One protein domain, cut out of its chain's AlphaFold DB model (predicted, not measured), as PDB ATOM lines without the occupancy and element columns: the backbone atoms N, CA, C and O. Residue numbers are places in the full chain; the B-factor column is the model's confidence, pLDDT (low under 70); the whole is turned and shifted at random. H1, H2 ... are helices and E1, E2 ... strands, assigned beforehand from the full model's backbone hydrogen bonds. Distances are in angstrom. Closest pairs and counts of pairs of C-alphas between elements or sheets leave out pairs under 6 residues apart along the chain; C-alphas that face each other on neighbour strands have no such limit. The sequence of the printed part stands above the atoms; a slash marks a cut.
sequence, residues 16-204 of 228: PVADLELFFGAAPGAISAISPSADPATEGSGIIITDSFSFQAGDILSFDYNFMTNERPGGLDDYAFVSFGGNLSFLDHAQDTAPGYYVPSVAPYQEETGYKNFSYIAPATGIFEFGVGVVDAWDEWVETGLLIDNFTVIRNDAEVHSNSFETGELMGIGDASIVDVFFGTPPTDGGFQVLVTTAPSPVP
ATOM      1  N   PRO A  16     113.491 126.094 130.874       95.19
ATOM      2  CA  PRO A  16     114.311 127.062 131.591       95.19
ATOM      3  C   PRO A  16     115.679 126.490 131.970       95.19
ATOM      4  O   PRO A  16     115.781 125.337 132.399       95.19
ATOM      5  N   VAL A  17     116.725 127.321 131.920       95.88
ATOM      6  CA  VAL A  17     118.107 126.899 132.219       95.88
ATOM      7  C   VAL A  17     118.252 126.185 133.571       95.88
ATOM      8  O   VAL A  17     119.041 125.256 133.700       95.88
ATOM      9  N   ALA A  18     117.450 126.552 134.574       96.56
ATOM     10  CA  ALA A  18     117.477 125.909 135.888       96.56
ATOM     11  C   ALA A  18     117.024 124.435 135.850       96.56
ATOM     12  O   ALA A  18     117.561 123.608 136.590       96.56
ATOM     13  N   ASP A  19     116.060 124.098 134.990       97.44
ATOM     14  CA  ASP A  19     115.603 122.718 134.800       97.44
ATOM     15  C   ASP A  19     116.648 121.913 134.017       97.44
ATOM     16  O   ASP A  19     116.888 120.744 134.322       97.44
ATOM     17  N   LEU A  20     117.328 122.560 133.066       97.00
ATOM     18  CA  LEU A  20     118.439 121.980 132.316       97.00
ATOM     19  C   LEU A  20     119.644 121.679 133.228       97.00
ATOM     20  O   LEU A  20     120.216 120.592 133.172       97.00
ATOM     21  N   GLU A  21     119.993 122.597 134.134       98.19
ATOM     22  CA  GLU A  21     121.038 122.387 135.144       98.19
ATOM     23  C   GLU A  21     120.704 121.219 136.072       98.19
ATOM     24  O   GLU A  21     121.565 120.378 136.339       98.19
ATOM     25  N   LEU A  22     119.448 121.125 136.519       97.69
ATOM     26  CA  LEU A  22     118.986 120.001 137.329       97.69
ATOM     27  C   LEU A  22     119.068 118.677 136.560       97.69
ATOM     28  O   LEU A  22     119.522 117.683 137.128       97.69
ATOM     29  N   PHE A  23     118.660 118.667 135.289       96.69
ATOM     30  CA  PHE A  23     118.713 117.493 134.418       96.69
ATOM     31  C   PHE A  23     120.136 116.948 134.264       96.69
ATOM     32  O   PHE A  23     120.336 115.744 134.363       96.69
ATOM     33  N   PHE A  24     121.133 117.821 134.108       96.81
ATOM     34  CA  PHE A  24     122.540 117.416 134.002       96.81
ATOM     35  C   PHE A  24     123.242 117.188 135.348       96.81
ATOM     36  O   PHE A  24     124.437 116.885 135.360       96.81
ATOM     37  N   GLY A  25     122.555 117.377 136.480       96.38
ATOM     38  CA  GLY A  25     123.165 117.315 137.811       96.38
ATOM     39  C   GLY A  25     124.188 118.430 138.074       96.38
ATOM     40  O   GLY A  25     125.081 118.266 138.909       96.38
ATOM     41  N   ALA A  26     124.086 119.548 137.355       97.62
ATOM     42  CA  ALA A  26     124.971 120.697 137.479       97.62
ATOM     43  C   ALA A  26     124.568 121.613 138.651       97.62
ATOM     44  O   ALA A  26     123.450 121.572 139.171       97.62
ATOM     45  N   ALA A  27     125.500 122.460 139.092       97.69
ATOM     46  CA  ALA A  27     125.205 123.483 140.094       97.69
ATOM     47  C   ALA A  27     124.382 124.639 139.482       97.69
ATOM     48  O   ALA A  27     124.589 124.958 138.312       97.69
ATOM     49  N   PRO A  28     123.525 125.328 140.261       97.50
ATOM     50  CA  PRO A  28     122.799 126.495 139.768       97.50
ATOM     51  C   PRO A  28     123.724 127.582 139.200       97.50
ATOM     52  O   PRO A  28     124.670 128.005 139.871       97.50
ATOM     53  N   GLY A  29     123.429 128.055 137.990       96.88
ATOM     54  CA  GLY A  29     124.213 129.034 137.234       96.88
ATOM     55  C   GLY A  29     125.448 128.468 136.522       96.88
ATOM     56  O   GLY A  29     126.197 129.242 135.923       96.88
ATOM     57  N   ALA A  30     125.699 127.157 136.588       97.69
ATOM     58  CA  ALA A  30     126.846 126.530 135.941       97.69
ATOM     59  C   ALA A  30     126.794 126.630 134.412       97.69
ATOM     60  O   ALA A  30     127.852 126.791 133.806       97.69
ATOM     61  N   ILE A  31     125.605 126.574 133.796       97.88
ATOM     62  CA  ILE A  31     125.479 126.718 132.337       97.88
ATOM     63  C   ILE A  31     125.890 128.139 131.940       97.88
ATOM     64  O   ILE A  31     126.825 128.318 131.173       97.88
ATOM     65  N   SER A  32     125.315 129.162 132.578       96.56
ATOM     66  CA  SER A  32     125.698 130.560 132.314       96.56
ATOM     67  C   SER A  32     127.180 130.854 132.593       96.56
ATOM     68  O   SER A  32     127.759 131.743 131.976       96.56
ATOM     69  N   ALA A  33     127.816 130.124 133.515       96.50
ATOM     70  CA  ALA A  33     129.224 130.316 133.859       96.50
ATOM     71  C   ALA A  33     130.210 129.825 132.783       96.50
ATOM     72  O   ALA A  33     131.372 130.233 132.817       96.50
ATOM     73  N   ILE A  34     129.772 128.956 131.866       96.38
ATOM     74  CA  ILE A  34     130.580 128.481 130.731       96.38
ATOM     75  C   ILE A  34     130.259 129.216 129.424       96.38
ATOM     76  O   ILE A  34     130.810 128.843 128.390       96.38
ATOM     77  N   SER A  35     129.392 130.234 129.473       94.81
ATOM     78  CA  SER A  35     129.057 131.053 128.311       94.81
ATOM     79  C   SER A  35     130.332 131.617 127.661       94.81
ATOM     80  O   SER A  35     131.222 132.103 128.376       94.81
ATOM     81  N   PRO A  36     130.461 131.549 126.323       91.25
ATOM     82  CA  PRO A  36     131.581 132.150 125.598       91.25
ATOM     83  C   PRO A  36     131.546 133.688 125.633       91.25
ATOM     84  O   PRO A  36     132.578 134.333 125.414       91.25
ATOM     85  N   SER A  37     130.388 134.280 125.943       88.56
ATOM     86  CA  SER A  37     130.161 135.722 126.001       88.56
ATOM     87  C   SER A  37     129.710 136.177 127.402       88.56
ATOM     88  O   SER A  37     129.754 135.434 128.382       88.56
ATOM     89  N   ALA A  38     129.329 137.452 127.535       85.69
ATOM     90  CA  ALA A  38     128.737 137.977 128.770       85.69
ATOM     91  C   ALA A  38     127.230 137.673 128.889       85.69
ATOM     92  O   ALA A  38     126.601 138.088 129.867       85.69
ATOM     93  N   ASP A  39     126.665 136.982 127.899       88.31
ATOM     94  CA  ASP A  39     125.245 136.697 127.795       88.31
ATOM     95  C   ASP A  39     124.910 135.455 128.640       88.31
ATOM     96  O   ASP A  39     125.529 134.398 128.466       88.31
ATOM     97  N   PRO A  40     123.986 135.562 129.612       91.19
ATOM     98  CA  PRO A  40     123.569 134.424 130.412       91.19
ATOM     99  C   PRO A  40     122.667 133.509 129.580       91.19
ATOM    100  O   PRO A  40     121.904 133.984 128.744       91.19
ATOM    101  N   ALA A  41     122.712 132.206 129.856       95.25
ATOM    102  CA  ALA A  41     121.759 131.271 129.265       95.25
ATOM    103  C   ALA A  41     120.346 131.504 129.815       95.25
ATOM    104  O   ALA A  41     120.176 131.705 131.024       95.25
ATOM    105  N   THR A  42     119.353 131.424 128.933       94.19
ATOM    106  CA  THR A  42     117.938 131.650 129.254       94.19
ATOM    107  C   THR A  42     117.178 130.327 129.326       94.19
ATOM    108  O   THR A  42     116.676 129.940 130.390       94.19
ATOM    109  N   GLU A  43     117.157 129.595 128.217       94.69
ATOM    110  CA  GLU A  43     116.484 128.309 128.062       94.69
ATOM    111  C   GLU A  43     117.250 127.406 127.098       94.69
ATOM    112  O   GLU A  43     118.232 127.819 126.487       94.69
ATOM    113  N   GLY A  44     116.839 126.147 127.000       96.38
ATOM    114  CA  GLY A  44     117.435 125.230 126.045       96.38
ATOM    115  C   GLY A  44     116.963 123.800 126.204       96.38
ATOM    116  O   GLY A  44     115.974 123.509 126.880       96.38
ATOM    117  N   SER A  45     117.708 122.896 125.582       97.38
ATOM    118  CA  SER A  45     117.378 121.475 125.513       97.38
ATOM    119  C   SER A  45     118.644 120.635 125.627       97.38
ATOM    120  O   SER A  45     119.761 121.120 125.427       97.38
ATOM    121  N   GLY A  46     118.494 119.355 125.953       96.88
ATOM    122  CA  GLY A  46     119.641 118.476 126.127       96.88
ATOM    123  C   GLY A  46     119.296 117.001 126.218       96.88
ATOM    124  O   GLY A  46     118.142 116.622 126.409       96.88
ATOM    125  N   ILE A  47     120.322 116.161 126.094       96.31
ATOM    126  CA  ILE A  47     120.230 114.704 126.226       96.31
ATOM    127  C   ILE A  47     121.340 114.148 127.121       96.31
ATOM    128  O   ILE A  47     122.448 114.683 127.165       96.31
ATOM    129  N   ILE A  48     121.060 113.020 127.769       95.19
ATOM    130  CA  ILE A  48     122.048 112.137 128.396       95.19
ATOM    131  C   ILE A  48     122.260 110.936 127.473       95.19
ATOM    132  O   ILE A  48     121.314 110.248 127.090       95.19
ATOM    133  N   ILE A  49     123.519 110.674 127.123       90.81
ATOM    134  CA  ILE A  49     123.919 109.596 126.212       90.81
ATOM    135  C   ILE A  49     124.243 108.305 126.988       90.81
ATOM    136  O   ILE A  49     124.042 107.210 126.466       90.81
ATOM    137  N   THR A  50     124.715 108.407 128.242       81.25
ATOM    138  CA  THR A  50     125.251 107.261 129.007       81.25
ATOM    139  C   THR A  50     124.701 107.102 130.435       81.25
ATOM    140  O   THR A  50     125.482 107.001 131.380       81.25
ATOM    141  N   ASP A  51     123.382 107.000 130.614       70.06
ATOM    142  CA  ASP A  51     122.684 106.915 131.927       70.06
ATOM    143  C   ASP A  51     123.137 105.774 132.879       70.06
ATOM    144  O   ASP A  51     122.734 105.677 134.033       70.06
ATOM    145  N   SER A  52     124.008 104.862 132.441       78.12
ATOM    146  CA  SER A  52     124.534 103.797 133.313       78.12
ATOM    147  C   SER A  52     125.878 103.209 132.874       78.12
ATOM    148  O   SER A  52     126.259 102.114 133.304       78.12
ATOM    149  N   PHE A  53     126.635 103.915 132.028       88.56
ATOM    150  CA  PHE A  53     127.940 103.423 131.589       88.56
ATOM    151  C   PHE A  53     129.004 103.632 132.676       88.56
ATOM    152  O   PHE A  53     129.183 104.727 133.208       88.56
ATOM    153  N   SER A  54     129.746 102.570 133.002       94.19
ATOM    154  CA  SER A  54     130.888 102.666 133.912       94.19
ATOM    155  C   SER A  54     132.161 102.980 133.128       94.19
ATOM    156  O   SER A  54     132.755 102.096 132.497       94.19
ATOM    157  N   PHE A  55     132.618 104.220 133.247       95.69
ATOM    158  CA  PHE A  55     133.909 104.669 132.744       95.69
ATOM    159  C   PHE A  55     135.060 104.110 133.585       95.69
ATOM    160  O   PHE A  55     134.925 103.857 134.788       95.69
ATOM    161  N   GLN A  56     136.213 103.952 132.946       96.81
ATOM    162  CA  GLN A  56     137.519 103.825 133.582       96.81
ATOM    163  C   GLN A  56     138.323 105.101 133.339       96.81
ATOM    164  O   GLN A  56     138.206 105.731 132.289       96.81
ATOM    165  N   ALA A  57     139.165 105.474 134.304       96.94
ATOM    166  CA  ALA A  57     140.109 106.565 134.102       96.94
ATOM    167  C   ALA A  57     140.987 106.280 132.868       96.94
ATOM    168  O   ALA A  57     141.612 105.221 132.786       96.94
ATOM    169  N   GLY A  58     141.039 107.227 131.932       97.56
ATOM    170  CA  GLY A  58     141.741 107.087 130.656       97.56
ATOM    171  C   GLY A  58     140.889 106.570 129.494       97.56
ATOM    172  O   GLY A  58     141.407 106.525 128.380       97.56
ATOM    173  N   ASP A  59     139.617 106.216 129.711       98.19
ATOM    174  CA  ASP A  59     138.679 105.987 128.605       98.19
ATOM    175  C   ASP A  59     138.582 107.256 127.743       98.19
ATOM    176  O   ASP A  59     138.529 108.369 128.271       98.19
ATOM    177  N   ILE A  60     138.548 107.086 126.424       97.81
ATOM    178  CA  ILE A  60     138.377 108.174 125.460       97.81
ATOM    179  C   ILE A  60     136.953 108.104 124.932       97.81
ATOM    180  O   ILE A  60     136.589 107.152 124.251       97.81
ATOM    181  N   LEU A  61     136.163 109.117 125.249       96.69
ATOM    182  CA  LEU A  61     134.846 109.342 124.681       96.69
ATOM    183  C   LEU A  61     134.980 110.204 123.430       96.69
ATOM    184  O   LEU A  61     135.753 111.166 123.434       96.69
ATOM    185  N   SER A  62     134.208 109.900 122.393       97.44
ATOM    186  CA  SER A  62     134.063 110.766 121.227       97.44
ATOM    187  C   SER A  62     132.677 110.690 120.611       97.44
ATOM    188  O   SER A  62     131.994 109.681 120.746       97.44
ATOM    189  N   PHE A  63     132.278 111.761 119.935       98.12
ATOM    190  CA  PHE A  63     131.102 111.803 119.070       98.12
ATOM    191  C   PHE A  63     131.311 112.853 117.984       98.12
ATOM    192  O   PHE A  63     132.117 113.780 118.140       98.12
ATOM    193  N   ASP A  64     130.565 112.712 116.900       98.56
ATOM    194  CA  ASP A  64     130.492 113.710 115.850       98.56
ATOM    195  C   ASP A  64     129.324 114.653 116.123       98.56
ATOM    196  O   ASP A  64     128.262 114.237 116.590       98.56
ATOM    197  N   TYR A  65     129.516 115.937 115.842       98.56
ATOM    198  CA  TYR A  65     128.474 116.935 116.018       98.56
ATOM    199  C   TYR A  65     128.489 117.990 114.923       98.56
ATOM    200  O   TYR A  65     129.548 118.336 114.410       98.56
ATOM    201  N   ASN A  66     127.320 118.526 114.588       97.94
ATOM    202  CA  ASN A  66     127.181 119.668 113.690       97.94
ATOM    203  C   ASN A  66     126.346 120.743 114.388       97.94
ATOM    204  O   ASN A  66     125.184 120.498 114.723       97.94
ATOM    205  N   PHE A  67     126.952 121.904 114.628       97.50
ATOM    206  CA  PHE A  67     126.277 123.060 115.205       97.50
ATOM    207  C   PHE A  67     125.632 123.866 114.077       97.50
ATOM    208  O   PHE A  67     126.284 124.183 113.080       97.50
ATOM    209  N   MET A  68     124.348 124.170 114.216       95.50
ATOM    210  CA  MET A  68     123.539 124.862 113.216       95.50
ATOM    211  C   MET A  68     122.831 126.030 113.884       95.50
ATOM    212  O   MET A  68     122.348 125.895 115.005       95.50
ATOM    213  N   THR A  69     122.733 127.166 113.208       93.94
ATOM    214  CA  THR A  69     122.125 128.350 113.812       93.94
ATOM    215  C   THR A  69     121.431 129.241 112.786       93.94
ATOM    216  O   THR A  69     121.766 129.272 111.593       93.94
ATOM    217  N   ASN A  70     120.403 129.943 113.258       91.69
ATOM    218  CA  ASN A  70     119.779 131.068 112.571       91.69
ATOM    219  C   ASN A  70     120.323 132.421 113.048       91.69
ATOM    220  O   ASN A  70     119.984 133.456 112.454       91.69
ATOM    221  N   GLU A  71     121.166 132.416 114.079       87.50
ATOM    222  CA  GLU A  71     121.881 133.584 114.557       87.50
ATOM    223  C   GLU A  71     122.956 133.952 113.543       87.50
ATOM    224  O   GLU A  71     123.914 133.226 113.300       87.50
ATOM    225  N   ARG A  72     122.786 135.102 112.893       75.25
ATOM    226  CA  ARG A  72     123.839 135.624 112.022       75.25
ATOM    227  C   ARG A  72     125.011 136.103 112.878       75.25
ATOM    228  O   ARG A  72     124.780 136.609 113.981       75.25
ATOM    229  N   PRO A  73     126.241 136.108 112.340       67.81
ATOM    230  CA  PRO A  73     127.356 136.788 112.982       67.81
ATOM    231  C   PRO A  73     126.989 138.240 113.349       67.81
ATOM    232  O   PRO A  73     126.557 139.022 112.494       67.81
ATOM    233  N   GLY A  74     127.160 138.596 114.622       67.69
ATOM    234  CA  GLY A  74     126.738 139.845 115.267       67.69
ATOM    235  C   GLY A  74     125.425 139.782 116.071       67.69
ATOM    236  O   GLY A  74     124.948 140.846 116.474       67.69
ATOM    237  N   GLY A  75     124.835 138.593 116.239       79.38
ATOM    238  CA  GLY A  75     123.647 138.303 117.056       79.38
ATOM    239  C   GLY A  75     123.961 138.065 118.538       79.38
ATOM    240  O   GLY A  75     125.005 138.510 119.023       79.38
ATOM    241  N   LEU A  76     123.039 137.405 119.251       87.06
ATOM    242  CA  LEU A  76     123.331 136.861 120.578       87.06
ATOM    243  C   LEU A  76     124.217 135.625 120.409       87.06
ATOM    244  O   LEU A  76     124.567 135.262 119.287       87.06
ATOM    245  N   ASP A  77     124.745 135.112 121.514       92.12
ATOM    246  CA  ASP A  77     125.751 134.057 121.464       92.12
ATOM    247  C   ASP A  77     125.214 132.751 122.016       92.12
ATOM    248  O   ASP A  77     125.670 132.291 123.063       92.12
ATOM    249  N   ASP A  78     124.228 132.178 121.326       94.38
ATOM    250  CA  ASP A  78     123.731 130.841 121.626       94.38
ATOM    251  C   ASP A  78     124.869 129.834 121.556       94.38
ATOM    252  O   ASP A  78     125.771 129.918 120.713       94.38
ATOM    253  N   TYR A  79     124.829 128.836 122.430       96.88
ATOM    254  CA  TYR A  79     125.936 127.901 122.531       96.88
ATOM    255  C   TYR A  79     125.513 126.486 122.874       96.88
ATOM    256  O   TYR A  79     124.493 126.212 123.507       96.88
ATOM    257  N   ALA A  80     126.372 125.570 122.455       98.25
ATOM    258  CA  ALA A  80     126.342 124.178 122.829       98.25
ATOM    259  C   ALA A  80     127.320 123.906 123.973       98.25
ATOM    260  O   ALA A  80     128.377 124.535 124.105       98.25
ATOM    261  N   PHE A  81     127.006 122.893 124.769       98.62
ATOM    262  CA  PHE A  81     127.867 122.423 125.842       98.62
ATOM    263  C   PHE A  81     127.805 120.903 125.993       98.62
ATOM    264  O   PHE A  81     126.873 120.235 125.546       98.62
ATOM    265  N   VAL A  82     128.815 120.366 126.671       98.44
ATOM    266  CA  VAL A  82     128.878 118.976 127.134       98.44
ATOM    267  C   VAL A  82     128.795 118.931 128.660       98.44
ATOM    268  O   VAL A  82     129.239 119.859 129.340       98.44
ATOM    269  N   SER A  83     128.280 117.831 129.206       97.44
ATOM    270  CA  SER A  83     128.276 117.520 130.638       97.44
ATOM    271  C   SER A  83     128.950 116.175 130.893       97.44
ATOM    272  O   SER A  83     128.658 115.198 130.206       97.44
ATOM    273  N   PHE A  84     129.823 116.108 131.899       95.69
ATOM    274  CA  PHE A  84     130.378 114.860 132.426       95.69
ATOM    275  C   PHE A  84     130.241 114.827 133.951       95.69
ATOM    276  O   PHE A  84     130.949 115.536 134.681       95.69
ATOM    277  N   GLY A  85     129.305 114.013 134.445       93.12
ATOM    278  CA  GLY A  85     129.012 113.895 135.876       93.12
ATOM    279  C   GLY A  85     128.687 115.241 136.534       93.12
ATOM    280  O   GLY A  85     129.229 115.538 137.599       93.12
ATOM    281  N   GLY A  86     127.894 116.081 135.862       94.12
ATOM    282  CA  GLY A  86     127.511 117.422 136.319       94.12
ATOM    283  C   GLY A  86     128.556 118.519 136.102       94.12
ATOM    284  O   GLY A  86     128.285 119.684 136.390       94.12
ATOM    285  N   ASN A  87     129.743 118.187 135.584       95.62
ATOM    286  CA  ASN A  87     130.742 119.181 135.195       95.62
ATOM    287  C   ASN A  87     130.517 119.579 133.742       95.62
ATOM    288  O   ASN A  87     130.559 118.724 132.859       95.62
ATOM    289  N   LEU A  88     130.315 120.871 133.505       97.50
ATOM    290  CA  LEU A  88     130.009 121.397 132.183       97.50
ATOM    291  C   LEU A  88     131.262 121.908 131.475       97.50
ATOM    292  O   LEU A  88     132.217 122.372 132.103       97.50
ATOM    293  N   SER A  89     131.267 121.833 130.150       97.19
ATOM    294  CA  SER A  89     132.274 122.469 129.307       97.19
ATOM    295  C   SER A  89     131.635 123.003 128.037       97.19
ATOM    296  O   SER A  89     130.765 122.362 127.452       97.19
ATOM    297  N   PHE A  90     132.093 124.179 127.623       97.56
ATOM    298  CA  PHE A  90     131.743 124.787 126.349       97.56
ATOM    299  C   PHE A  90     132.077 123.853 125.172       97.56
ATOM    300  O   PHE A  90     133.134 123.214 125.188       97.56
ATOM    301  N   LEU A  91     131.194 123.785 124.167       97.69
ATOM    302  CA  LEU A  91     131.381 122.976 122.960       97.69
ATOM    303  C   LEU A  91     131.514 123.835 121.693       97.69
ATOM    304  O   LEU A  91     132.506 123.699 120.978       97.69
ATOM    305  N   ASP A  92     130.520 124.673 121.402       96.94
ATOM    306  CA  ASP A  92     130.438 125.481 120.175       96.94
ATOM    307  C   ASP A  92     129.472 126.667 120.374       96.94
ATOM    308  O   ASP A  92     128.714 126.650 121.343       96.94
ATOM    309  N   HIS A  93     129.497 127.684 119.507       94.94
ATOM    310  CA  HIS A  93     128.656 128.879 119.640       94.94
ATOM    311  C   HIS A  93     128.381 129.635 118.343       94.94
ATOM    312  O   HIS A  93     129.194 129.633 117.416       94.94
ATOM    313  N   ALA A  94     127.269 130.362 118.329       93.12
ATOM    314  CA  ALA A  94     126.761 131.133 117.205       93.12
ATOM    315  C   ALA A  94     127.663 132.297 116.766       93.12
ATOM    316  O   ALA A  94     127.669 132.650 115.585       93.12
ATOM    317  N   GLN A  95     128.461 132.883 117.666       90.62
ATOM    318  CA  GLN A  95     129.269 134.071 117.355       90.62
ATOM    319  C   GLN A  95     130.723 133.788 116.952       90.62
ATOM    320  O   GLN A  95     131.558 134.701 116.988       90.62
ATOM    321  N   ASP A  96     131.064 132.569 116.519       87.12
ATOM    322  CA  ASP A  96     132.402 132.326 115.971       87.12
ATOM    323  C   ASP A  96     132.583 133.079 114.638       87.12
ATOM    324  O   ASP A  96     131.782 133.003 113.703       87.12
ATOM    325  N   THR A  97     133.674 133.839 114.545       85.12
ATOM    326  CA  THR A  97     134.000 134.695 113.394       85.12
ATOM    327  C   THR A  97     135.198 134.194 112.591       85.12
ATOM    328  O   THR A  97     135.674 134.886 111.681       85.12
ATOM    329  N   ALA A  98     135.716 133.004 112.899       87.31
ATOM    330  CA  ALA A  98     136.809 132.404 112.158       87.31
ATOM    331  C   ALA A  98     136.420 132.240 110.671       87.31
ATOM    332  O   ALA A  98     135.326 131.777 110.340       87.31
ATOM    333  N   PRO A  99     137.297 132.616 109.721       84.38
ATOM    334  CA  PRO A  99     136.986 132.481 108.303       84.38
ATOM    335  C   PRO A  99     136.663 131.034 107.916       84.38
ATOM    336  O   PRO A  99     137.495 130.146 108.090       84.38
ATOM    337  N   GLY A 100     135.481 130.819 107.333       85.50
ATOM    338  CA  GLY A 100     135.024 129.492 106.909       85.50
ATOM    339  C   GLY A 100     134.498 128.611 108.041       85.50
ATOM    340  O   GLY A 100     134.344 127.415 107.817       85.50
ATOM    341  N   TYR A 101     134.239 129.179 109.223       89.19
ATOM    342  CA  TYR A 101     133.613 128.460 110.331       89.19
ATOM    343  C   TYR A 101     132.201 127.990 109.988       89.19
ATOM    344  O   TYR A 101     131.857 126.837 110.226       89.19
ATOM    345  N   TYR A 102     131.427 128.892 109.383       92.44
ATOM    346  CA  TYR A 102     130.063 128.651 108.949       92.44
ATOM    347  C   TYR A 102     129.972 128.459 107.438       92.44
ATOM    348  O   TYR A 102     130.611 129.164 106.647       92.44
ATOM    349  N   VAL A 103     129.133 127.508 107.045       93.06
ATOM    350  CA  VAL A 103     128.672 127.291 105.675       93.06
ATOM    351  C   VAL A 103     127.142 127.366 105.638       93.06
ATOM    352  O   VAL A 103     126.503 127.140 106.662       93.06
ATOM    353  N   PRO A 104     126.521 127.674 104.485       93.31
ATOM    354  CA  PRO A 104     125.066 127.614 104.368       93.31
ATOM    355  C   PRO A 104     124.547 126.212 104.695       93.31
ATOM    356  O   PRO A 104     125.047 125.241 104.121       93.31
ATOM    357  N   SER A 105     123.536 126.113 105.561       91.00
ATOM    358  CA  SER A 105     122.930 124.822 105.885       91.00
ATOM    359  C   SER A 105     121.880 124.421 104.846       91.00
ATOM    360  O   SER A 105     121.212 125.246 104.215       91.00
ATOM    361  N   VAL A 106     121.762 123.113 104.646       89.25
ATOM    362  CA  VAL A 106     120.681 122.476 103.880       89.25
ATOM    363  C   VAL A 106     119.557 121.965 104.785       89.25
ATOM    364  O   VAL A 106     118.491 121.603 104.283       89.25
ATOM    365  N   ALA A 107     119.793 121.943 106.097       89.50
ATOM    366  CA  ALA A 107     118.784 121.720 107.117       89.50
ATOM    367  C   ALA A 107     117.944 123.002 107.338       89.50
ATOM    368  O   ALA A 107     118.201 124.025 106.699       89.50
ATOM    369  N   PRO A 108     116.924 122.993 108.216       90.00
ATOM    370  CA  PRO A 108     116.096 124.165 108.534       90.00
ATOM    371  C   PRO A 108     116.806 125.318 109.279       90.00
ATOM    372  O   PRO A 108     116.158 126.029 110.043       90.00
ATOM    373  N   TYR A 109     118.104 125.523 109.048       91.62
ATOM    374  CA  TYR A 109     118.927 126.583 109.630       91.62
ATOM    375  C   TYR A 109     119.593 127.419 108.528       91.62
ATOM    376  O   TYR A 109     119.718 126.979 107.385       91.62
ATOM    377  N   GLN A 110     120.008 128.647 108.839       92.25
ATOM    378  CA  GLN A 110     120.713 129.498 107.873       92.25
ATOM    379  C   GLN A 110     122.147 129.016 107.655       92.25
ATOM    380  O   GLN A 110     122.615 128.960 106.513       92.25
ATOM    381  N   GLU A 111     122.832 128.671 108.741       93.50
ATOM    382  CA  GLU A 111     124.255 128.356 108.755       93.50
ATOM    383  C   GLU A 111     124.529 127.115 109.609       93.50
ATOM    384  O   GLU A 111     123.777 126.784 110.524       93.50
ATOM    385  N   GLU A 112     125.603 126.403 109.281       94.88
ATOM    386  CA  GLU A 112     126.090 125.255 110.038       94.88
ATOM    387  C   GLU A 112     127.612 125.154 109.987       94.88
ATOM    388  O   GLU A 112     128.257 125.719 109.099       94.88
ATOM    389  N   THR A 113     128.198 124.417 110.924       95.81
ATOM    390  CA  THR A 113     129.651 124.223 110.993       95.81
ATOM    391  C   THR A 113     130.153 123.068 110.130       95.81
ATOM    392  O   THR A 113     131.358 122.919 109.915       95.81
ATOM    393  N   GLY A 114     129.238 122.207 109.677       95.81
ATOM    394  CA  GLY A 114     129.558 120.842 109.273       95.81
ATOM    395  C   GLY A 114     129.956 119.979 110.477       95.81
ATOM    396  O   GLY A 114     130.117 120.480 111.595       95.81
ATOM    397  N   TYR A 115     130.127 118.670 110.257       97.25
ATOM    398  CA  TYR A 115     130.521 117.775 111.344       97.25
ATOM    399  C   TYR A 115     131.939 118.056 111.842       97.25
ATOM    400  O   TYR A 115     132.917 118.021 111.089       97.25
ATOM    401  N   LYS A 116     132.027 118.265 113.149       97.62
ATOM    402  CA  LYS A 116     133.234 118.282 113.963       97.62
ATOM    403  C   LYS A 116     133.239 117.044 114.850       97.62
ATOM    404  O   LYS A 116     132.207 116.425 115.077       97.62
ATOM    405  N   ASN A 117     134.411 116.702 115.368       97.81
ATOM    406  CA  ASN A 117     134.562 115.605 116.311       97.81
ATOM    407  C   ASN A 117     134.919 116.162 117.689       97.81
ATOM    408  O   ASN A 117     135.864 116.945 117.822       97.81
ATOM    409  N   PHE A 118     134.166 115.754 118.705       98.25
ATOM    410  CA  PHE A 118     134.494 116.004 120.100       98.25
ATOM    411  C   PHE A 118     135.242 114.802 120.679       98.25
ATOM    412  O   PHE A 118     134.901 113.657 120.385       98.25
ATOM    413  N   SER A 119     136.222 115.052 121.553       97.31
ATOM    414  CA  SER A 119     136.908 113.996 122.297       97.31
ATOM    415  C   SER A 119     137.200 114.404 123.742       97.31
ATOM    416  O   SER A 119     137.654 115.518 124.006       97.31
ATOM    417  N   TYR A 120     136.965 113.483 124.679       96.38
ATOM    418  CA  TYR A 120     137.165 113.685 126.112       96.38
ATOM    419  C   TYR A 120     137.802 112.463 126.770       96.38
ATOM    420  O   TYR A 120     137.386 111.330 126.536       96.38
ATOM    421  N   ILE A 121     138.792 112.695 127.634       96.88
ATOM    422  CA  ILE A 121     139.436 111.636 128.415       96.88
ATOM    423  C   ILE A 121     138.792 111.594 129.797       96.88
ATOM    424  O   ILE A 121     138.915 112.548 130.568       96.88
ATOM    425  N   ALA A 122     138.156 110.473 130.136       96.12
ATOM    426  CA  ALA A 122     137.540 110.272 131.440       96.12
ATOM    427  C   ALA A 122     138.607 110.365 132.554       96.12
ATOM    428  O   ALA A 122     139.558 109.576 132.571       96.12
ATOM    429  N   PRO A 123     138.479 111.298 133.515       95.06
ATOM    430  CA  PRO A 123     139.520 111.540 134.513       95.06
ATOM    431  C   PRO A 123     139.511 110.510 135.648       95.06
ATOM    432  O   PRO A 123     140.490 110.389 136.387       95.06
ATOM    433  N   ALA A 124     138.405 109.784 135.820       94.81
ATOM    434  CA  ALA A 124     138.187 108.876 136.934       94.81
ATOM    435  C   ALA A 124     137.366 107.653 136.515       94.81
ATOM    436  O   ALA A 124     136.577 107.697 135.576       94.81
ATOM    437  N   THR A 125     137.537 106.564 137.263       96.56
ATOM    438  CA  THR A 125     136.705 105.363 137.147       96.56
ATOM    439  C   THR A 125     135.424 105.544 137.955       96.56
ATOM    440  O   THR A 125     135.490 105.889 139.137       96.56
ATOM    441  N   GLY A 126     134.273 105.262 137.352       94.69
ATOM    442  CA  GLY A 126     132.971 105.385 138.003       94.69
ATOM    443  C   GLY A 126     131.813 105.325 137.013       94.69
ATOM    444  O   GLY A 126     132.024 105.267 135.804       94.69
ATOM    445  N   ILE A 127     130.591 105.329 137.541       92.69
ATOM    446  CA  ILE A 127     129.388 105.549 136.737       92.69
ATOM    447  C   ILE A 127     129.214 107.058 136.631       92.69
ATOM    448  O   ILE A 127     129.074 107.731 137.653       92.69
ATOM    449  N   PHE A 128     129.271 107.564 135.405       91.69
ATOM    450  CA  PHE A 128     129.068 108.971 135.098       91.69
ATOM    451  C   PHE A 128     128.091 109.082 133.938       91.69
ATOM    452  O   PHE A 128     128.132 108.288 132.998       91.69
ATOM    453  N   GLU A 129     127.245 110.096 134.001       92.62
ATOM    454  CA  GLU A 129     126.428 110.505 132.873       92.62
ATOM    455  C   GLU A 129     127.250 111.444 131.996       92.62
ATOM    456  O   GLU A 129     127.848 112.409 132.485       92.62
ATOM    457  N   PHE A 130     127.290 111.137 130.703       95.06
ATOM    458  CA  PHE A 130     127.712 112.071 129.678       95.06
ATOM    459  C   PHE A 130     126.484 112.604 128.953       95.06
ATOM    460  O   PHE A 130     125.591 111.832 128.593       95.06
ATOM    461  N   GLY A 131     126.453 113.908 128.716       96.12
ATOM    462  CA  GLY A 131     125.348 114.562 128.040       96.12
ATOM    463  C   GLY A 131     125.781 115.773 127.233       96.12
ATOM    464  O   GLY A 131     126.914 116.240 127.339       96.12
ATOM    465  N   VAL A 132     124.862 116.260 126.411       98.25
ATOM    466  CA  VAL A 132     125.052 117.392 125.497       98.25
ATOM    467  C   VAL A 132     123.795 118.242 125.481       98.25
ATOM    468  O   VAL A 132     122.689 117.707 125.580       98.25
ATOM    469  N   GLY A 133     123.954 119.553 125.350       98.06
ATOM    470  CA  GLY A 133     122.835 120.485 125.271       98.06
ATOM    471  C   GLY A 133     123.156 121.724 124.449       98.06
ATOM    472  O   GLY A 133     124.319 121.998 124.154       98.06
ATOM    473  N   VAL A 134     122.102 122.451 124.096       98.00
ATOM    474  CA  VAL A 134     122.145 123.777 123.466       98.00
ATOM    475  C   VAL A 134     121.274 124.734 124.257       98.00
ATOM    476  O   VAL A 134     120.264 124.311 124.826       98.00
ATOM    477  N   VAL A 135     121.670 126.002 124.306       97.06
ATOM    478  CA  VAL A 135     120.929 127.057 124.998       97.06
ATOM    479  C   VAL A 135     120.867 128.325 124.181       97.06
ATOM    480  O   VAL A 135     121.852 128.681 123.529       97.06
ATOM    481  N   ASP A 136     119.735 129.011 124.307       94.69
ATOM    482  CA  ASP A 136     119.641 130.404 123.910       94.69
ATOM    483  C   ASP A 136     120.365 131.263 124.946       94.69
ATOM    484  O   ASP A 136     120.219 131.078 126.170       94.69
ATOM    485  N   ALA A 137     121.146 132.223 124.466       92.94
ATOM    486  CA  ALA A 137     121.793 133.211 125.308       92.94
ATOM    487  C   ALA A 137     121.015 134.528 125.257       92.94
ATOM    488  O   ALA A 137     120.733 135.054 124.191       92.94
ATOM    489  N   TRP A 138     120.717 135.108 126.422       88.62
ATOM    490  CA  TRP A 138     120.058 136.410 126.611       88.62
ATOM    491  C   TRP A 138     118.595 136.533 126.144       88.62
ATOM    492  O   TRP A 138     117.824 137.231 126.813       88.62
ATOM    493  N   ASP A 139     118.187 135.891 125.049       86.75
ATOM    494  CA  ASP A 139     116.787 135.800 124.617       86.75
ATOM    495  C   ASP A 139     116.344 134.355 124.291       86.75
ATOM    496  O   ASP A 139     116.880 133.443 124.908       86.75
ATOM    497  N   GLU A 140     115.281 134.181 123.498       87.44
ATOM    498  CA  GLU A 140     114.566 132.916 123.199       87.44
ATOM    499  C   GLU A 140     114.035 132.910 121.734       87.44
ATOM    500  O   GLU A 140     113.056 132.237 121.404       87.44
ATOM    501  N   TRP A 141     114.534 133.801 120.860       83.31
ATOM    502  CA  TRP A 141     113.842 134.151 119.602       83.31
ATOM    503  C   TRP A 141     114.457 133.554 118.345       83.31
ATOM    504  O   TRP A 141     113.756 133.457 117.333       83.31
ATOM    505  N   VAL A 142     115.754 133.268 118.357       88.50
ATOM    506  CA  VAL A 142     116.482 132.814 117.175       88.50
ATOM    507  C   VAL A 142     117.003 131.420 117.445       88.50
ATOM    508  O   VAL A 142     117.713 131.205 118.407       88.50
ATOM    509  N   GLU A 143     116.627 130.464 116.602       90.19
ATOM    510  CA  GLU A 143     116.864 129.068 116.938       90.19
ATOM    511  C   GLU A 143     118.276 128.602 116.583       90.19
ATOM    512  O   GLU A 143     118.778 128.799 115.465       90.19
ATOM    513  N   THR A 144     118.831 127.832 117.505       94.06
ATOM    514  CA  THR A 144     120.071 127.083 117.370       94.06
ATOM    515  C   THR A 144     119.779 125.583 117.496       94.06
ATOM    516  O   THR A 144     118.821 125.142 118.137       94.06
ATOM    517  N   GLY A 145     120.562 124.764 116.801       95.44
ATOM    518  CA  GLY A 145     120.411 123.317 116.746       95.44
ATOM    519  C   GLY A 145     121.749 122.598 116.783       95.44
ATOM    520  O   GLY A 145     122.757 123.078 116.273       95.44
ATOM    521  N   LEU A 146     121.744 121.403 117.357       97.94
ATOM    522  CA  LEU A 146     122.906 120.534 117.445       97.94
ATOM    523  C   LEU A 146     122.522 119.136 116.984       97.94
ATOM    524  O   LEU A 146     121.661 118.487 117.582       97.94
ATOM    525  N   LEU A 147     123.182 118.680 115.924       97.81
ATOM    526  CA  LEU A 147     123.170 117.273 115.551       97.81
ATOM    527  C   LEU A 147     124.281 116.544 116.292       97.81
ATOM    528  O   LEU A 147     125.395 117.062 116.356       97.81
ATOM    529  N   ILE A 148     123.990 115.355 116.814       98.06
ATOM    530  CA  ILE A 148     124.953 114.468 117.478       98.06
ATOM    531  C   ILE A 148     124.827 113.065 116.899       98.06
ATOM    532  O   ILE A 148     123.721 112.525 116.812       98.06
ATOM    533  N   ASP A 149     125.964 112.461 116.572       97.38
ATOM    534  CA  ASP A 149     126.031 111.098 116.060       97.38
ATOM    535  C   ASP A 149     127.360 110.400 116.413       97.38
ATOM    536  O   ASP A 149     128.282 111.019 116.951       97.38
ATOM    537  N   ASN A 150     127.461 109.099 116.126       96.75
ATOM    538  CA  ASN A 150     128.680 108.296 116.215       96.75
ATOM    539  C   ASN A 150     129.339 108.358 117.607       96.75
ATOM    540  O   ASN A 150     130.555 108.527 117.759       96.75
ATOM    541  N   PHE A 151     128.521 108.245 118.656       96.19
ATOM    542  CA  PHE A 151     129.028 108.233 120.019       96.19
ATOM    543  C   PHE A 151     129.781 106.934 120.297       96.19
ATOM    544  O   PHE A 151     129.251 105.837 120.115       96.19
ATOM    545  N   THR A 152     131.001 107.050 120.806       96.44
ATOM    546  CA  THR A 152     131.890 105.923 121.079       96.44
ATOM    547  C   THR A 152     132.711 106.150 122.343       96.44
ATOM    548  O   THR A 152     133.081 107.272 122.691       96.44
ATOM    549  N   VAL A 153     133.020 105.058 123.040       97.12
ATOM    550  CA  VAL A 153     133.994 105.029 124.134       97.12
ATOM    551  C   VAL A 153     135.050 103.978 123.827       97.12
ATOM    552  O   VAL A 153     134.752 102.785 123.709       97.12
ATOM    553  N   ILE A 154     136.299 104.423 123.745       97.94
ATOM    554  CA  ILE A 154     137.482 103.598 123.525       97.94
ATOM    555  C   ILE A 154     138.233 103.410 124.842       97.94
ATOM    556  O   ILE A 154     138.528 104.364 125.562       97.94
ATOM    557  N   ARG A 155     138.609 102.167 125.130       97.38
ATOM    558  CA  ARG A 155     139.427 101.770 126.275       97.38
ATOM    559  C   ARG A 155     140.559 100.883 125.792       97.38
ATOM    560  O   ARG A 155     140.306  99.794 125.285       97.38
ATOM    561  N   ASN A 156     141.805 101.310 126.003       95.50
ATOM    562  CA  ASN A 156     142.996 100.568 125.561       95.50
ATOM    563  C   ASN A 156     142.897 100.135 124.081       95.50
ATOM    564  O   ASN A 156     143.049  98.956 123.769       95.50
ATOM    565  N   ASP A 157     142.577 101.089 123.201       95.19
ATOM    566  CA  ASP A 157     142.402 100.903 121.751       95.19
ATOM    567  C   ASP A 157     141.235  99.987 121.321       95.19
ATOM    568  O   ASP A 157     141.116  99.648 120.144       95.19
ATOM    569  N   ALA A 158     140.349  99.598 122.244       96.81
ATOM    570  CA  ALA A 158     139.145  98.828 121.945       96.81
ATOM    571  C   ALA A 158     137.877  99.639 122.227       96.81
ATOM    572  O   ALA A 158     137.741 100.233 123.297       96.81
ATOM    573  N   GLU A 159     136.921  99.610 121.301       96.06
ATOM    574  CA  GLU A 159     135.572 100.110 121.560       96.06
ATOM    575  C   GLU A 159     134.903  99.252 122.636       96.06
ATOM    576  O   GLU A 159     134.802  98.028 122.520       96.06
ATOM    577  N   VAL A 160     134.479  99.903 123.715       95.38
ATOM    578  CA  VAL A 160     133.782  99.264 124.839       95.38
ATOM    579  C   VAL A 160     132.327  99.691 124.940       95.38
ATOM    580  O   VAL A 160     131.555  99.045 125.649       95.38
ATOM    581  N   HIS A 161     131.959 100.764 124.248       92.75
ATOM    582  CA  HIS A 161     130.597 101.250 124.147       92.75
ATOM    583  C   HIS A 161     130.446 102.098 122.889       92.75
ATOM    584  O   HIS A 161     131.353 102.853 122.541       92.75
ATOM    585  N   SER A 162     129.293 101.982 122.251       92.00
ATOM    586  CA  SER A 162     128.899 102.802 121.119       92.00
ATOM    587  C   SER A 162     127.398 103.039 121.148       92.00
ATOM    588  O   SER A 162     126.629 102.230 121.682       92.00
ATOM    589  N   ASN A 163     127.000 104.181 120.602       90.94
ATOM    590  CA  ASN A 163     125.617 104.550 120.390       90.94
ATOM    591  C   ASN A 163     125.515 105.383 119.106       90.94
ATOM    592  O   ASN A 163     125.914 106.543 119.074       90.94
ATOM    593  N   SER A 164     124.967 104.769 118.063       88.75
ATOM    594  CA  SER A 164     124.646 105.410 116.785       88.75
ATOM    595  C   SER A 164     123.169 105.783 116.670       88.75
ATOM    596  O   SER A 164     122.654 106.005 115.588       88.75
ATOM    597  N   PHE A 165     122.440 105.779 117.791       91.88
ATOM    598  CA  PHE A 165     121.047 106.228 117.872       91.88
ATOM    599  C   PHE A 165     120.046 105.476 116.973       91.88
ATOM    600  O   PHE A 165     118.901 105.889 116.820       91.88
ATOM    601  N   GLU A 166     120.423 104.299 116.471       91.75
ATOM    602  CA  GLU A 166     119.558 103.429 115.663       91.75
ATOM    603  C   GLU A 166     118.470 102.715 116.478       91.75
ATOM    604  O   GLU A 166     117.413 102.325 115.971       91.75
ATOM    605  N   THR A 167     118.755 102.462 117.757       84.25
ATOM    606  CA  THR A 167     117.880 101.729 118.679       84.25
ATOM    607  C   THR A 167     118.024 102.238 120.110       84.25
ATOM    608  O   THR A 167     119.089 102.718 120.483       84.25
ATOM    609  N   GLY A 168     116.970 102.108 120.918       79.00
ATOM    610  CA  GLY A 168     116.941 102.594 122.300       79.00
ATOM    611  C   GLY A 168     115.874 103.662 122.532       79.00
ATOM    612  O   GLY A 168     114.995 103.867 121.696       79.00
ATOM    613  N   GLU A 169     115.952 104.310 123.688       80.19
ATOM    614  CA  GLU A 169     115.146 105.476 124.046       80.19
ATOM    615  C   GLU A 169     116.096 106.651 124.279       80.19
ATOM    616  O   GLU A 169     117.181 106.474 124.833       80.19
ATOM    617  N   LEU A 170     115.699 107.844 123.839       84.88
ATOM    618  CA  LEU A 170     116.432 109.064 124.153       84.88
ATOM    619  C   LEU A 170     116.119 109.499 125.578       84.88
ATOM    620  O   LEU A 170     114.959 109.658 125.934       84.88
ATOM    621  N   MET A 171     117.139 109.780 126.376       90.44
ATOM    622  CA  MET A 171     116.945 110.473 127.645       90.44
ATOM    623  C   MET A 171     117.186 111.953 127.415       90.44
ATOM    624  O   MET A 171     118.326 112.401 127.455       90.44
ATOM    625  N   GLY A 172     116.120 112.685 127.102       92.31
ATOM    626  CA  GLY A 172     116.184 114.107 126.780       92.31
ATOM    627  C   GLY A 172     115.294 114.972 127.664       92.31
ATOM    628  O   GLY A 172     114.313 114.499 128.241       92.31
ATOM    629  N   ILE A 173     115.640 116.252 127.723       93.62
ATOM    630  CA  ILE A 173     114.824 117.343 128.243       93.62
ATOM    631  C   ILE A 173     114.773 118.451 127.188       93.62
ATOM    632  O   ILE A 173     115.748 118.682 126.474       93.62
ATOM    633  N   GLY A 174     113.641 119.136 127.092       92.88
ATOM    634  CA  GLY A 174     113.429 120.140 126.060       92.88
ATOM    635  C   GLY A 174     113.078 119.542 124.692       92.88
ATOM    636  O   GLY A 174     112.571 118.417 124.609       92.88
ATOM    637  N   ASP A 175     113.370 120.287 123.627       91.62
ATOM    638  CA  ASP A 175     113.221 119.846 122.240       91.62
ATOM    639  C   ASP A 175     114.437 119.019 121.802       91.62
ATOM    640  O   ASP A 175     115.449 119.525 121.306       91.62
ATOM    641  N   ALA A 176     114.337 117.710 122.028       92.31
ATOM    642  CA  ALA A 176     115.288 116.717 121.555       92.31
ATOM    643  C   ALA A 176     114.557 115.598 120.804       92.31
ATOM    644  O   ALA A 176     113.550 115.059 121.273       92.31
ATOM    645  N   SER A 177     115.068 115.216 119.636       90.81
ATOM    646  CA  SER A 177     114.440 114.220 118.765       90.81
ATOM    647  C   SER A 177     115.461 113.396 117.985       90.81
ATOM    648  O   SER A 177     116.624 113.765 117.864       90.81
ATOM    649  N   ILE A 178     115.022 112.253 117.455       90.38
ATOM    650  CA  ILE A 178     115.794 111.486 116.475       90.38
ATOM    651  C   ILE A 178     115.376 111.925 115.082       90.38
ATOM    652  O   ILE A 178     114.185 111.917 114.754       90.38
ATOM    653  N   VAL A 179     116.361 112.251 114.257       91.81
ATOM    654  CA  VAL A 179     116.176 112.605 112.853       91.81
ATOM    655  C   VAL A 179     117.009 111.691 111.962       91.81
ATOM    656  O   VAL A 179     117.910 110.996 112.423       91.81
ATOM    657  N   ASP A 180     116.690 111.674 110.674       90.94
ATOM    658  CA  ASP A 180     117.418 110.919 109.659       90.94
ATOM    659  C   ASP A 180     117.954 111.863 108.569       90.94
ATOM    660  O   ASP A 180     117.929 113.091 108.692       90.94
ATOM    661  N   VAL A 181     118.423 111.285 107.465       88.06
ATOM    662  CA  VAL A 181     118.935 112.025 106.304       88.06
ATOM    663  C   VAL A 181     117.962 113.078 105.746       88.06
ATOM    664  O   VAL A 181     118.404 114.049 105.130       88.06
ATOM    665  N   PHE A 182     116.646 112.933 105.943       86.38
ATOM    666  CA  PHE A 182     115.659 113.892 105.437       86.38
ATOM    667  C   PHE A 182     115.644 115.210 106.213       86.38
ATOM    668  O   PHE A 182     115.016 116.163 105.750       86.38
ATOM    669  N   PHE A 183     116.362 115.298 107.333       87.94
ATOM    670  CA  PHE A 183     116.586 116.563 108.025       87.94
ATOM    671  C   PHE A 183     117.471 117.536 107.231       87.94
ATOM    672  O   PHE A 183     117.419 118.735 107.471       87.94
ATOM    673  N   GLY A 184     118.240 117.041 106.258       87.44
ATOM    674  CA  GLY A 184     119.091 117.845 105.377       87.44
ATOM    675  C   GLY A 184     120.567 117.482 105.494       87.44
ATOM    676  O   GLY A 184     121.271 117.481 104.486       87.44
ATOM    677  N   THR A 185     121.006 117.067 106.681       90.06
ATOM    678  CA  THR A 185     122.398 116.689 106.957       90.06
ATOM    679  C   THR A 185     122.468 115.182 107.228       90.06
ATOM    680  O   THR A 185     121.806 114.719 108.155       90.06
ATOM    681  N   PRO A 186     123.192 114.377 106.424       93.69
ATOM    682  CA  PRO A 186     123.257 112.926 106.620       93.69
ATOM    683  C   PRO A 186     123.969 112.543 107.930       93.69
ATOM    684  O   PRO A 186     125.024 113.123 108.182       93.69
ATOM    685  N   PRO A 187     123.469 111.546 108.691       96.62
ATOM    686  CA  PRO A 187     124.180 110.956 109.835       96.62
ATOM    687  C   PRO A 187     125.608 110.504 109.476       96.62
ATOM    688  O   PRO A 187     125.869 110.111 108.330       96.62
ATOM    689  N   THR A 188     126.535 110.565 110.434       97.25
ATOM    690  CA  THR A 188     127.925 110.102 110.272       97.25
ATOM    691  C   THR A 188     128.088 108.609 110.544       97.25
ATOM    692  O   THR A 188     129.028 108.007 110.016       97.25
ATOM    693  N   ASP A 189     127.160 107.993 111.275       95.12
ATOM    694  CA  ASP A 189     127.002 106.547 111.402       95.12
ATOM    695  C   ASP A 189     125.528 106.143 111.219       95.12
ATOM    696  O   ASP A 189     124.606 106.917 111.448       95.12
ATOM    697  N   GLY A 190     125.286 104.918 110.755       94.62
ATOM    698  CA  GLY A 190     123.926 104.400 110.612       94.62
ATOM    699  C   GLY A 190     123.014 105.211 109.670       94.62
ATOM    700  O   GLY A 190     123.388 105.571 108.550       94.62
ATOM    701  N   GLY A 191     121.757 105.373 110.076       94.88
ATOM    702  CA  GLY A 191     120.693 106.088 109.376       94.88
ATOM    703  C   GLY A 191     119.939 107.103 110.243       94.88
ATOM    704  O   GLY A 191     119.106 107.829 109.693       94.88
ATOM    705  N   PHE A 192     120.234 107.186 111.540       94.38
ATOM    706  CA  PHE A 192     119.637 108.113 112.494       94.38
ATOM    707  C   PHE A 192     120.701 108.890 113.271       94.38
ATOM    708  O   PHE A 192     121.821 108.444 113.439       94.38
ATOM    709  N   GLN A 193     120.317 110.057 113.771       95.19
ATOM    710  CA  GLN A 193     121.135 110.904 114.634       95.19
ATOM    711  C   GLN A 193     120.234 111.699 115.579       95.19
ATOM    712  O   GLN A 193     119.025 111.820 115.343       95.19
ATOM    713  N   VAL A 194     120.804 112.272 116.635       95.69
ATOM    714  CA  VAL A 194     120.041 113.129 117.548       95.69
ATOM    715  C   VAL A 194     120.057 114.563 117.058       95.69
ATOM    716  O   VAL A 194     121.105 115.072 116.684       95.69
ATOM    717  N   LEU A 195     118.905 115.220 117.122       95.38
ATOM    718  CA  LEU A 195     118.752 116.661 117.024       95.38
ATOM    719  C   LEU A 195     118.348 117.208 118.394       95.38
ATOM    720  O   LEU A 195     117.363 116.751 118.972       95.38
ATOM    721  N   VAL A 196     119.072 118.210 118.878       96.69
ATOM    722  CA  VAL A 196     118.719 119.000 120.064       96.69
ATOM    723  C   VAL A 196     118.594 120.454 119.629       96.69
ATOM    724  O   VAL A 196     119.484 120.944 118.937       96.69
ATOM    725  N   THR A 197     117.511 121.144 119.986       95.06
ATOM    726  CA  THR A 197     117.268 122.520 119.523       95.06
ATOM    727  C   THR A 197     116.898 123.462 120.662       95.06
ATOM    728  O   THR A 197     116.441 123.033 121.723       95.06
ATOM    729  N   THR A 198     117.058 124.759 120.422       92.69
ATOM    730  CA  THR A 198     116.489 125.818 121.259       92.69
ATOM    731  C   THR A 198     115.107 126.270 120.772       92.69
ATOM    732  O   THR A 198     114.646 127.353 121.100       92.69
ATOM    733  N   ALA A 199     114.406 125.457 119.968       77.81
ATOM    734  CA  ALA A 199     113.138 125.866 119.378       77.81
ATOM    735  C   ALA A 199     112.118 126.270 120.462       77.81
ATOM    736  O   ALA A 199     111.833 125.479 121.376       77.81
ATOM    737  N   PRO A 200     111.506 127.461 120.331       63.72
ATOM    738  CA  PRO A 200     110.659 128.001 121.375       63.72
ATOM    739  C   PRO A 200     109.383 127.176 121.548       63.72
ATOM    740  O   PRO A 200     108.845 126.569 120.613       63.72
ATOM    741  N   SER A 201     108.803 127.260 122.747       47.59
ATOM    742  CA  SER A 201     107.379 126.975 122.977       47.59
ATOM    743  C   SER A 201     106.516 127.605 121.883       47.59
ATOM    744  O   SER A 201     106.478 128.834 121.799       47.59
ATOM    745  N   PRO A 202     105.761 126.838 121.059       42.72
ATOM    746  CA  PRO A 202     104.848 127.428 120.105       42.72
ATOM    747  C   PRO A 202     103.876 128.278 120.903       42.72
ATOM    748  O   PRO A 202     103.095 127.756 121.702       42.72
ATOM    749  N   VAL A 203     103.931 129.595 120.691       38.31
ATOM    750  CA  VAL A 203     102.961 130.521 121.265       38.31
ATOM    751  C   VAL A 203     101.590 129.973 120.869       38.31
ATOM    752  O   VAL A 203     101.313 129.878 119.666       38.31
ATOM    753  N   PRO A 204     100.735 129.536 121.814       39.62
ATOM    754  CA  PRO A 204      99.476 128.917 121.453       39.62
ATOM    755  C   PRO A 204      98.687 129.940 120.647       39.62
ATOM    756  O   PRO A 204      98.304 130.992 121.163       39.62
TER     757      PRO A 204
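AT A GLANCE: This is residues 16 to 204 of the 228 residues of an uncharacterized protein of Sedimenticola sp (UniProt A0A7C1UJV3). Two strongly twisted sheets, E4 E3 E6 E1 E9 and the branched E2 E5 E7 E8 E10 E11, make a sandwich, partly face to face: E8 is apart from the strands of the other sheet. The short helix H1 packs on the outside of the first sheet, H2 sits beside its strands, and the long loop 94 to 115 is tied to the end of E2. The printed part has 189 residues, under half of them in named elements, in the order H1 H2 E1 to E11; neighbour strands are antiparallel and the class is mostly strand. It is compact, with a radius of gyration of the C-alphas of 15.7 A and spans of 43 by 38 by 37 A.

HOW THE PARTS SIT: H1, residues 17 to 23, and H2, residues 30 to 33, only just touch, with 3 pairs of C-alphas within 8 A, the closest those of Glu 21 and Ile 31 at 6.8 A. In H1 every O i to N i+4 pair is within hydrogen-bond range; H2 is too short for one. E1, residues 41 to 48, bends by 59 degrees at residue 44. E2, residues 60 to 69, has E5, residues 116 to 121, on one side, N 61 to O 120 at 2.8 A, and E7, residues 144 to 155, on the other, N 68 to O 145 at 2.8 A. E3, residues 79 to 84, and E4, residues 87 to 93, form a hairpin, N 82 to O 89 at 2.9 A. E6, residues 130 to 137, pairs with E3, N 83 to O 131 at 2.8 A, and with E1, N 47 to O 132 at 2.9 A. H1 is on this sheet at a height of 7.7 A, while H2 is at the sheet's level. E8, residues 158 to 163, makes a hairpin with E7, N 153 to O 161 at 2.8 A. E9, residues 171 to 173, pairs with E1, N 48 to O 171 at 2.8 A. E10, residues 175 to 180, and E11, residues 192 to 197, form a hairpin, N 177 to O 195 at 2.8 A; E11 pairs with E7, N 148 to O 194 at 2.9 A. Between the sheets, the closest C-alphas of E1 and E10, Ser 45 and Asp 175, are 5.5 A apart.

IN THESE COORDINATES: H1 begins at C-alpha 17 (118.107, 126.899, 132.219). E2 is 28.4 A long, E6 22.4 A and E7 33.1 A. E11 ends at C-alpha 197 (117.268, 122.520, 119.523).

THE WHOLE: The C-alphas of Asn 156 and Pro 204, the two farthest apart, are 52.1 A apart. The printed part has no cut. The links E1 to E2, E4 to E5 and E10 to E11 are long. Residues 73 to 74 and 200 to 204 have pLDDT under 70.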